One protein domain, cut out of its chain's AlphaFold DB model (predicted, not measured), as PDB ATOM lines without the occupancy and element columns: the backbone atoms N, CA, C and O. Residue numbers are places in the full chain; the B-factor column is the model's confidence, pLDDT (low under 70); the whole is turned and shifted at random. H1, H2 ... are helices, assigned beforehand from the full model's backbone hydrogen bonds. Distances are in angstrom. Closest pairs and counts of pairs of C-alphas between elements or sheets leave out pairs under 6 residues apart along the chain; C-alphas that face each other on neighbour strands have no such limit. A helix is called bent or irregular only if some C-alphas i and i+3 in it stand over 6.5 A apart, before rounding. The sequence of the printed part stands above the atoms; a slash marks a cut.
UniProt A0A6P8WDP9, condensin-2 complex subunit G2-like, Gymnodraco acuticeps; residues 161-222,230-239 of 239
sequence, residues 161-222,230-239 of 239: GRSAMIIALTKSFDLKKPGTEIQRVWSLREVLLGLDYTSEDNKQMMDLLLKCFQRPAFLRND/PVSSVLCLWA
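AT A GLANCE: This is residues 161 to 222 and 230 to 239 of the 239 residues of the protein "condensin-2 complex subunit G2-like" of Gymnodraco acuticeps (UniProt A0A6P8WDP9). A hairpin of two helices, H1 and H2, makes one side of this small domain; H4 crosses H1 at a slant, and the short H3 sits by the first residues of H1. Beyond a cut, residues 230 to 239 lie on the side away from H1, with no named helix. You are looking at 72 printed residues with four named helices, in the order H1, H2, H3, H4, and no named strand: all helix. The whole is compact, with a radius of gyration of the C-alphas of 11.6 A and spans of 32 by 27 by 20 A.

HOW THE PARTS SIT: Start with H1, residues 161 to 174, the hub, which touches the three other helices. H2, residues 179 to 187, forms a helical hairpin with it, at a shallow tilt of 26 degrees, opposite ways; the closest C-alphas, of Ala 168 and Glu 181, are 5.1 A apart. H3, residues 189 to 194, only just touches H1, with 3 pairs of C-alphas within 8 A, at residues 161 to 165 alone; the closest are Gly 161 and Val 191, 6.2 A. H4, residues 200 to 212, touches residues 166 to 170 of H1 with its residues 204 to 209 alone, at a steep tilt of 41 degrees, the same way; look at C-alphas 166 and 205, the closest, 6.0 A apart. The helix packing is mostly crossed, but only just: 1 of these 3 pairs is at a shallow tilt. H4 is apart from H2 and H3, and H2 and H3 meet only through their link. Every O i to N i+4 pair is within hydrogen-bond range in H1 and H2, against 7 of 9 in H4 and 0 of 2 in H3, where 3 of 3 O i to N i+3 pairs are.

IN THESE COORDINATES: Find C-alpha 161 at (-34.568, 22.024, 41.654); from there H1 runs 20.2 A to C-alpha 174. H2 spans 12.3 A and H3 10.0 A. H4 runs 19.3 A to C-alpha 212 at (-22.181, 32.221, 33.241); it is irregular, with C-alphas 201 and 204 7.4 A apart.

THE WHOLE: The C-alphas farthest apart, of Asp 201 and Pro 230, are 34.1 A from each other. Residues 223 to 229 are not printed, and C-alphas 222 and 230 are 12.2 A apart across the cut. The three links between helices are tight. Confidence is low, with pLDDT under 70, at residues 218 to 222 and 230 to 239, the last being the chain's last residue.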
ATOM      1  N   GLY A 161     -34.787  21.056  42.725       95.75
ATOM      2  CA  GLY A 161     -34.568  22.024  41.654       95.75
ATOM      3  C   GLY A 161     -33.266  22.799  41.844       95.75
ATOM      4  O   GLY A 161     -32.483  22.916  40.899       95.75
ATOM      5  N   ARG A 162     -32.978  23.252  43.074       94.38
ATOM      6  CA  ARG A 162     -31.723  23.931  43.428       94.38
ATOM      7  C   ARG A 162     -30.507  23.047  43.174       94.38
ATOM      8  O   ARG A 162     -29.612  23.472  42.440       94.38
ATOM      9  N   SER A 163     -30.469  21.829  43.714       93.69
ATOM     10  CA  SER A 163     -29.313  20.943  43.502       93.69
ATOM     11  C   SER A 163     -29.180  20.545  42.028       93.69
ATOM     12  O   SER A 163     -28.071  20.558  41.488       93.69
ATOM     13  N   ALA A 164     -30.294  20.309  41.322       95.31
ATOM     14  CA  ALA A 164     -30.264  20.028  39.890       95.31
ATOM     15  C   ALA A 164     -29.673  21.186  39.071       95.31
ATOM     16  O   ALA A 164     -28.848  20.965  38.180       95.31
ATOM     17  N   MET A 165     -30.032  22.427  39.408       94.44
ATOM     18  CA  MET A 165     -29.503  23.620  38.757       94.44
ATOM     19  C   MET A 165     -28.005  23.808  39.024       94.44
ATOM     20  O   MET A 165     -27.254  24.055  38.080       94.44
ATOM     21  N   ILE A 166     -27.550  23.634  40.270       93.50
ATOM     22  CA  ILE A 166     -26.123  23.720  40.635       93.50
ATOM     23  C   ILE A 166     -25.302  22.702  39.844       93.50
ATOM     24  O   ILE A 166     -24.250  23.035  39.290       93.50
ATOM     25  N   ILE A 167     -25.779  21.462  39.757       93.19
ATOM     26  CA  ILE A 167     -25.067  20.390  39.059       93.19
ATOM     27  C   ILE A 167     -25.049  20.648  37.555       93.19
ATOM     28  O   ILE A 167     -23.992  20.534  36.938       93.19
ATOM     29  N   ALA A 168     -26.172  21.058  36.963       93.00
ATOM     30  CA  ALA A 168     -26.233  21.407  35.546       93.00
ATOM     31  C   ALA A 168     -25.287  22.575  35.208       93.00
ATOM     32  O   ALA A 168     -24.522  22.496  34.243       93.00
ATOM     33  N   LEU A 169     -25.263  23.623  36.039       92.81
ATOM     34  CA  LEU A 169     -24.316  24.734  35.918       92.81
ATOM     35  C   LEU A 169     -22.868  24.251  36.028       92.81
ATOM     36  O   LEU A 169     -22.048  24.584  35.179       92.81
ATOM     37  N   THR A 170     -22.551  23.419  37.016       92.81
ATOM     38  CA  THR A 170     -21.194  22.883  37.198       92.81
ATOM     39  C   THR A 170     -20.755  22.082  35.968       92.81
ATOM     40  O   THR A 170     -19.747  22.408  35.343       92.81
ATOM     41  N   LYS A 171     -21.579  21.128  35.511       90.75
ATOM     42  CA  LYS A 171     -21.297  20.320  34.312       90.75
ATOM     43  C   LYS A 171     -21.136  21.185  33.068       90.75
ATOM     44  O   LYS A 171     -20.228  20.968  32.274       90.75
ATOM     45  N   SER A 172     -21.962  22.212  32.895       90.50
ATOM     46  CA  SER A 172     -21.837  23.114  31.747       90.50
ATOM     47  C   SER A 172     -20.461  23.790  31.643       90.50
ATOM     48  O   SER A 172     -20.048  24.217  30.556       90.50
ATOM     49  N   PHE A 173     -19.756  23.908  32.773       88.81
ATOM     50  CA  PHE A 173     -18.443  24.512  32.819       88.81
ATOM     51  C   PHE A 173     -17.321  23.542  32.465       88.81
ATOM     52  O   PHE A 173     -16.366  23.966  31.804       88.81
ATOM     53  N   ASP A 174     -17.491  22.270  32.806       86.69
ATOM     54  CA  ASP A 174     -16.470  21.231  32.663       86.69
ATOM     55  C   ASP A 174     -16.577  20.465  31.335       86.69
ATOM     56  O   ASP A 174     -15.581  19.964  30.806       86.69
ATOM     57  N   LEU A 175     -17.776  20.393  30.748       84.12
ATOM     58  CA  LEU A 175     -18.018  19.607  29.541       84.12
ATOM     59  C   LEU A 175     -17.550  20.300  28.258       84.12
ATOM     60  O   LEU A 175     -17.810  21.476  28.010       84.12
ATOM     61  N   LYS A 176     -16.967  19.506  27.347       81.56
ATOM     62  CA  LYS A 176     -16.596  19.957  25.989       81.56
ATOM     63  C   LYS A 176     -17.808  20.382  25.151       81.56
ATOM     64  O   LYS A 176     -17.674  21.214  24.259       81.56
ATOM     65  N   LYS A 177     -18.977  19.777  25.398       84.69
ATOM     66  CA  LYS A 177     -20.243  20.046  24.696       84.69
ATOM     67  C   LYS A 177     -21.363  20.286  25.716       84.69
ATOM     68  O   LYS A 177     -22.148  19.380  25.977       84.69
ATOM     69  N   PRO A 178     -21.461  21.497  26.288       87.12
ATOM     70  CA  PRO A 178     -22.349  21.764  27.419       87.12
ATOM     71  C   PRO A 178     -23.820  21.981  27.037       87.12
ATOM     72  O   PRO A 178     -24.632  22.247  27.915       87.12
ATOM     73  N   GLY A 179     -24.191  21.883  25.754       86.06
ATOM     74  CA  GLY A 179     -25.514  22.286  25.256       86.06
ATOM     75  C   GLY A 179     -26.695  21.654  25.999       86.06
ATOM     76  O   GLY A 179     -27.638  22.357  26.342       86.06
ATOM     77  N   THR A 180     -26.628  20.357  26.317       88.38
ATOM     78  CA  THR A 180     -27.682  19.676  27.087       88.38
ATOM     79  C   THR A 180     -27.826  20.239  28.500       88.38
ATOM     80  O   THR A 180     -28.944  20.419  28.973       88.38
ATOM     81  N   GLU A 181     -26.714  20.557  29.160       89.69
ATOM     82  CA  GLU A 181     -26.735  21.108  30.515       89.69
ATOM     83  C   GLU A 181     -27.165  22.581  30.511       89.69
ATOM     84  O   GLU A 181     -27.930  22.990  31.375       89.69
ATOM     85  N   ILE A 182     -26.791  23.361  29.490       89.81
ATOM     86  CA  ILE A 182     -27.291  24.736  29.297       89.81
ATOM     87  C   ILE A 182     -28.816  24.737  29.114       89.81
ATOM     88  O   ILE A 182     -29.518  25.512  29.760       89.81
ATOM     89  N   GLN A 183     -29.340  23.836  28.281       88.56
ATOM     90  CA  GLN A 183     -30.785  23.681  28.083       88.56
ATOM     91  C   GLN A 183     -31.500  23.262  29.375       88.56
ATOM     92  O   GLN A 183     -32.577  23.770  29.690       88.56
ATOM     93  N   ARG A 184     -30.881  22.386  30.177       91.81
ATOM     94  CA  ARG A 184     -31.393  22.032  31.507       91.81
ATOM     95  C   ARG A 184     -31.443  23.244  32.437       91.81
ATOM     96  O   ARG A 184     -32.505  23.487  33.006       91.81
ATOM     97  N   VAL A 185     -30.355  24.015  32.540       92.00
ATOM     98  CA  VAL A 185     -30.292  25.260  33.332       92.00
ATOM     99  C   VAL A 185     -31.424  26.204  32.931       92.00
ATOM    100  O   VAL A 185     -32.136  26.709  33.793       92.00
ATOM    101  N   TRP A 186     -31.659  26.379  31.629       88.69
ATOM    102  CA  TRP A 186     -32.758  27.207  31.134       88.69
ATOM    103  C   TRP A 186     -34.142  26.683  31.544       88.69
ATOM    104  O   TRP A 186     -35.029  27.455  31.921       88.69
ATOM    105  N   SER A 187     -34.330  25.360  31.511       90.38
ATOM    106  CA  SER A 187     -35.579  24.720  31.940       90.38
ATOM    107  C   SER A 187     -35.840  24.821  33.448       90.38
ATOM    108  O   SER A 187     -36.988  24.700  33.862       90.38
ATOM    109  N   LEU A 188     -34.797  25.066  34.249       92.94
ATOM    110  CA  LEU A 188     -34.849  25.215  35.707       92.94
ATOM    111  C   LEU A 188     -34.777  26.676  36.170       92.94
ATOM    112  O   LEU A 188     -34.726  26.922  37.367       92.94
ATOM    113  N   ARG A 189     -34.780  27.659  35.260       91.56
ATOM    114  CA  ARG A 189     -34.564  29.080  35.604       91.56
ATOM    115  C   ARG A 189     -35.481  29.625  36.702       91.56
ATOM    116  O   ARG A 189     -35.076  30.520  37.426       91.56
ATOM    117  N   GLU A 190     -36.691  29.084  36.842       92.62
ATOM    118  CA  GLU A 190     -37.645  29.502  37.876       92.62
ATOM    119  C   GLU A 190     -37.147  29.216  39.300       92.62
ATOM    120  O   GLU A 190     -37.549  29.920  40.220       92.62
ATOM    121  N   VAL A 191     -36.203  28.282  39.478       93.12
ATOM    122  CA  VAL A 191     -35.486  28.067  40.747       93.12
ATOM    123  C   VAL A 191     -34.831  29.363  41.231       93.12
ATOM    124  O   VAL A 191     -34.791  29.623  42.430       93.12
ATOM    125  N   LEU A 192     -34.349  30.209  40.312       90.75
ATOM    126  CA  LEU A 192     -33.700  31.473  40.657       90.75
ATOM    127  C   LEU A 192     -34.645  32.447  41.362       90.75
ATOM    128  O   LEU A 192     -34.201  33.203  42.218       90.75
ATOM    129  N   LEU A 193     -35.943  32.397  41.054       89.62
ATOM    130  CA  LEU A 193     -36.940  33.295  41.641       89.62
ATOM    131  C   LEU A 193     -37.162  33.026  43.138       89.62
ATOM    132  O   LEU A 193     -37.609  33.916  43.855       89.62
ATOM    133  N   GLY A 194     -36.854  31.811  43.603       86.31
ATOM    134  CA  GLY A 194     -36.982  31.400  45.003       86.31
ATOM    135  C   GLY A 194     -35.720  31.606  45.847       86.31
ATOM    136  O   GLY A 194     -35.738  31.301  47.040       86.31
ATOM    137  N   LEU A 195     -34.616  32.087  45.265       86.88
ATOM    138  CA  LEU A 195     -33.342  32.195  45.974       86.88
ATOM    139  C   LEU A 195     -33.271  33.436  46.866       86.88
ATOM    140  O   LEU A 195     -33.494  34.564  46.429       86.88
ATOM    141  N   ASP A 196     -32.819  33.236  48.103       89.44
ATOM    142  CA  ASP A 196     -32.273  34.320  48.914       89.44
ATOM    143  C   ASP A 196     -30.818  34.579  48.506       89.44
ATOM    144  O   ASP A 196     -29.897  33.862  48.905       89.44
ATOM    145  N   TYR A 197     -30.617  35.621  47.705       87.62
ATOM    146  CA  TYR A 197     -29.305  36.042  47.212       87.62
ATOM    147  C   TYR A 197     -28.378  36.629  48.282       87.62
ATOM    148  O   TYR A 197     -27.212  36.897  47.991       87.62
ATOM    149  N   THR A 198     -28.877  36.845  49.499       89.44
ATOM    150  CA  THR A 198     -28.080  37.320  50.636       89.44
ATOM    151  C   THR A 198     -27.608  36.189  51.547       89.44
ATOM    152  O   THR A 198     -26.719  36.405  52.368       89.44
ATOM    153  N   SER A 199     -28.160  34.980  51.385       92.00
ATOM    154  CA  SER A 199     -27.784  33.808  52.174       92.00
ATOM    155  C   SER A 199     -26.463  33.194  51.700       92.00
ATOM    156  O   SER A 199     -26.270  32.936  50.508       92.00
ATOM    157  N   GLU A 200     -25.577  32.871  52.649       91.50
ATOM    158  CA  GLU A 200     -24.331  32.137  52.373       91.50
ATOM    159  C   GLU A 200     -24.596  30.741  51.790       91.50
ATOM    160  O   GLU A 200     -23.790  30.252  50.996       91.50
ATOM    161  N   ASP A 201     -25.750  30.132  52.080       87.50
ATOM    162  CA  ASP A 201     -26.130  28.835  51.509       87.50
ATOM    163  C   ASP A 201     -26.239  28.903  49.977       87.50
ATOM    164  O   ASP A 201     -26.047  27.908  49.278       87.50
ATOM    165  N   ASN A 202     -26.513  30.084  49.416       89.62
ATOM    166  CA  ASN A 202     -26.651  30.287  47.974       89.62
ATOM    167  C   ASN A 202     -25.379  30.803  47.302       89.62
ATOM    168  O   ASN A 202     -25.374  31.036  46.091       89.62
ATOM    169  N   LYS A 203     -24.271  30.914  48.037       91.94
ATOM    170  CA  LYS A 203     -23.000  31.409  47.504       91.94
ATOM    171  C   LYS A 203     -22.487  30.598  46.320       91.94
ATOM    172  O   LYS A 203     -22.110  31.177  45.309       91.94
ATOM    173  N   GLN A 204     -22.547  29.266  46.396       93.00
ATOM    174  CA  GLN A 204     -22.129  28.407  45.283       93.00
ATOM    175  C   GLN A 204     -22.959  28.672  44.021       93.00
ATOM    176  O   GLN A 204     -22.402  28.796  42.931       93.00
ATOM    177  N   MET A 205     -24.283  28.783  44.164       92.25
ATOM    178  CA  MET A 205     -25.170  29.125  43.053       92.25
ATOM    179  C   MET A 205     -24.786  30.488  42.466       92.25
ATOM    180  O   MET A 205     -24.632  30.615  41.255       92.25
ATOM    181  N   MET A 206     -24.560  31.487  43.321       91.44
ATOM    182  CA  MET A 206     -24.172  32.834  42.903       91.44
ATOM    183  C   MET A 206     -22.839  32.870  42.162       91.44
ATOM    184  O   MET A 206     -22.749  33.471  41.092       91.44
ATOM    185  N   ASP A 207     -21.828  32.165  42.660       92.62
ATOM    186  CA  ASP A 207     -20.528  32.056  42.004       92.62
ATOM    187  C   ASP A 207     -20.646  31.399  40.620       92.62
ATOM    188  O   ASP A 207     -19.991  31.822  39.661       92.62
ATOM    189  N   LEU A 208     -21.501  30.379  40.482       92.88
ATOM    190  CA  LEU A 208     -21.775  29.728  39.200       92.88
ATOM    191  C   LEU A 208     -22.518  30.666  38.236       92.88
ATOM    192  O   LEU A 208     -22.134  30.762  37.070       92.88
ATOM    193  N   LEU A 209     -23.520  31.407  38.712       90.31
ATOM    194  CA  LEU A 209     -24.242  32.391  37.901       90.31
ATOM    195  C   LEU A 209     -23.317  33.512  37.415       90.31
ATOM    196  O   LEU A 209     -23.365  33.879  36.242       90.31
ATOM    197  N   LEU A 210     -22.413  34.007  38.266       89.12
ATOM    198  CA  LEU A 210     -21.397  34.988  37.874       89.12
ATOM    199  C   LEU A 210     -20.468  34.445  36.777       89.12
ATOM    200  O   LEU A 210     -20.145  35.160  35.825       89.12
ATOM    201  N   LYS A 211     -20.088  33.163  36.850       89.00
ATOM    202  CA  LYS A 211     -19.299  32.498  35.798       89.00
ATOM    203  C   LYS A 211     -20.057  32.371  34.474       89.00
ATOM    204  O   LYS A 211     -19.420  32.432  33.420       89.00
ATOM    205  N   CYS A 212     -21.390  32.250  34.481       87.75
ATOM    206  CA  CYS A 212     -22.181  32.221  33.241       87.75
ATOM    207  C   CYS A 212     -21.987  33.490  32.402       87.75
ATOM    208  O   CYS A 212     -21.866  33.388  31.182       87.75
ATOM    209  N   PHE A 213     -21.871  34.669  33.029       79.00
ATOM    210  CA  PHE A 213     -21.650  35.935  32.312       79.00
ATOM    211  C   PHE A 213     -20.352  35.951  31.495       79.00
ATOM    212  O   PHE A 213     -20.244  36.679  30.511       79.00
ATOM    213  N   GLN A 214     -19.370  35.134  31.875       80.44
ATOM    214  CA  GLN A 214     -18.085  35.038  31.188       80.44
ATOM    215  C   GLN A 214     -18.130  34.079  29.984       80.44
ATOM    216  O   GLN A 214     -17.146  33.972  29.250       80.44
ATOM    217  N   ARG A 215     -19.249  33.371  29.755       77.62
ATOM    218  CA  ARG A 215     -19.381  32.356  28.702       77.62
ATOM    219  C   ARG A 215     -20.465  32.719  27.681       77.62
ATOM    220  O   ARG A 215     -21.649  32.565  27.971       77.62
ATOM    221  N   PRO A 216     -20.099  33.065  26.430       76.69
ATOM    222  CA  PRO A 216     -21.063  33.439  25.390       76.69
ATOM    223  C   PRO A 216     -22.145  32.391  25.093       76.69
ATOM    224  O   PRO A 216     -23.234  32.754  24.664       76.69
ATOM    225  N   ALA A 217     -21.872  31.104  25.334       76.44
ATOM    226  CA  ALA A 217     -22.841  30.021  25.146       76.44
ATOM    227  C   ALA A 217     -24.077  30.145  26.053       76.44
ATOM    228  O   ALA A 217     -25.149  29.700  25.674       76.44
ATOM    229  N   PHE A 218     -23.940  30.786  27.217       69.12
ATOM    230  CA  PHE A 218     -25.059  31.106  28.108       69.12
ATOM    231  C   PHE A 218     -25.809  32.381  27.704       69.12
ATOM    232  O   PHE A 218     -26.902  32.642  28.194       69.12
ATOM    233  N   LEU A 219     -25.218  33.189  26.819       67.62
ATOM    234  CA  LEU A 219     -25.774  34.463  26.360       67.62
ATOM    235  C   LEU A 219     -26.538  34.317  25.034       67.62
ATOM    236  O   LEU A 219     -27.354  35.177  24.694       67.62
ATOM    237  N   ARG A 220     -26.256  33.260  24.265       62.22
ATOM    238  CA  ARG A 220     -26.864  32.989  22.959       62.22
ATOM    239  C   ARG A 220     -27.980  31.967  23.117       62.22
ATOM    240  O   ARG A 220     -27.739  30.863  23.586       62.22
ATOM    241  N   ASN A 221     -29.183  32.346  22.702       54.50
ATOM    242  CA  ASN A 221     -30.319  31.444  22.597       54.50
ATOM    243  C   ASN A 221     -30.577  31.232  21.099       54.50
ATOM    244  O   ASN A 221     -31.090  32.130  20.434       54.50
ATOM    245  N   ASP A 222     -30.154  30.093  20.547       47.03
ATOM    246  CA  ASP A 222     -30.331  29.798  19.114       47.03
ATOM    247  C   ASP A 222     -31.802  29.476  18.756       47.03
ATOM    248  O   ASP A 222     -32.139  29.354  17.579       47.03
ATOM    249  N   PRO A 230     -31.634  42.271  20.023       39.53
ATOM    250  CA  PRO A 230     -30.243  41.973  20.326       39.53
ATOM    251  C   PRO A 230     -29.919  42.318  21.789       39.53
ATOM    252  O   PRO A 230     -30.360  43.340  22.302       39.53
ATOM    253  N   VAL A 231     -29.079  41.487  22.417       36.47
ATOM    254  CA  VAL A 231     -28.372  41.748  23.687       36.47
ATOM    255  C   VAL A 231     -29.286  41.966  24.904       36.47
ATOM    256  O   VAL A 231     -29.494  43.102  25.304       36.47
ATOM    257  N   SER A 232     -29.764  40.883  25.538       38.69
ATOM    258  CA  SER A 232     -29.711  40.725  27.012       38.69
ATOM    259  C   SER A 232     -30.314  39.401  27.532       38.69
ATOM    260  O   SER A 232     -31.279  39.379  28.293       38.69
ATOM    261  N   SER A 233     -29.749  38.254  27.156       45.81
ATOM    262  CA  SER A 233     -30.316  36.952  27.557       45.81
ATOM    263  C   SER A 233     -30.052  36.566  29.020       45.81
ATOM    264  O   SER A 233     -30.681  35.639  29.517       45.81
ATOM    265  N   VAL A 234     -29.166  37.279  29.735       43.00
ATOM    266  CA  VAL A 234     -28.975  37.067  31.185       43.00
ATOM    267  C   VAL A 234     -29.886  37.958  32.020       43.00
ATOM    268  O   VAL A 234     -30.279  37.540  33.102       43.00
ATOM    269  N   LEU A 235     -30.328  39.119  31.516       43.50
ATOM    270  CA  LEU A 235     -31.374  39.874  32.219       43.50
ATOM    271  C   LEU A 235     -32.717  39.126  32.199       43.50
ATOM    272  O   LEU A 235     -33.468  39.262  33.149       43.50
ATOM    273  N   CYS A 236     -32.987  38.268  31.208       46.94
ATOM    274  CA  CYS A 236     -34.195  37.425  31.196       46.94
ATOM    275  C   CYS A 236     -34.139  36.204  32.139       46.94
ATOM    276  O   CYS A 236     -35.144  35.520  32.291       46.94
ATOM    277  N   LEU A 237     -32.990  35.897  32.754       42.62
ATOM    278  CA  LEU A 237     -32.929  34.972  33.898       42.62
ATOM    279  C   LEU A 237     -33.264  35.683  35.225       42.62
ATOM    280  O   LEU A 237     -33.445  35.013  36.234       42.62
ATOM    281  N   TRP A 238     -33.321  37.020  35.215       42.16
ATOM    282  CA  TRP A 238     -33.471  37.895  36.384       42.16
ATOM    283  C   TRP A 238     -34.703  38.825  36.305       42.16
ATOM    284  O   TRP A 238     -34.856  39.692  37.166       42.16
ATOM    285  N   ALA A 239     -35.562  38.673  35.291       32.66
ATOM    286  CA  ALA A 239     -36.799  39.435  35.077       32.66
ATOM    287  C   ALA A 239     -37.966  38.478  34.831       32.66
ATOM    288  O   ALA A 239     -39.064  38.761  35.356       32.66
TER     289      ALA A 239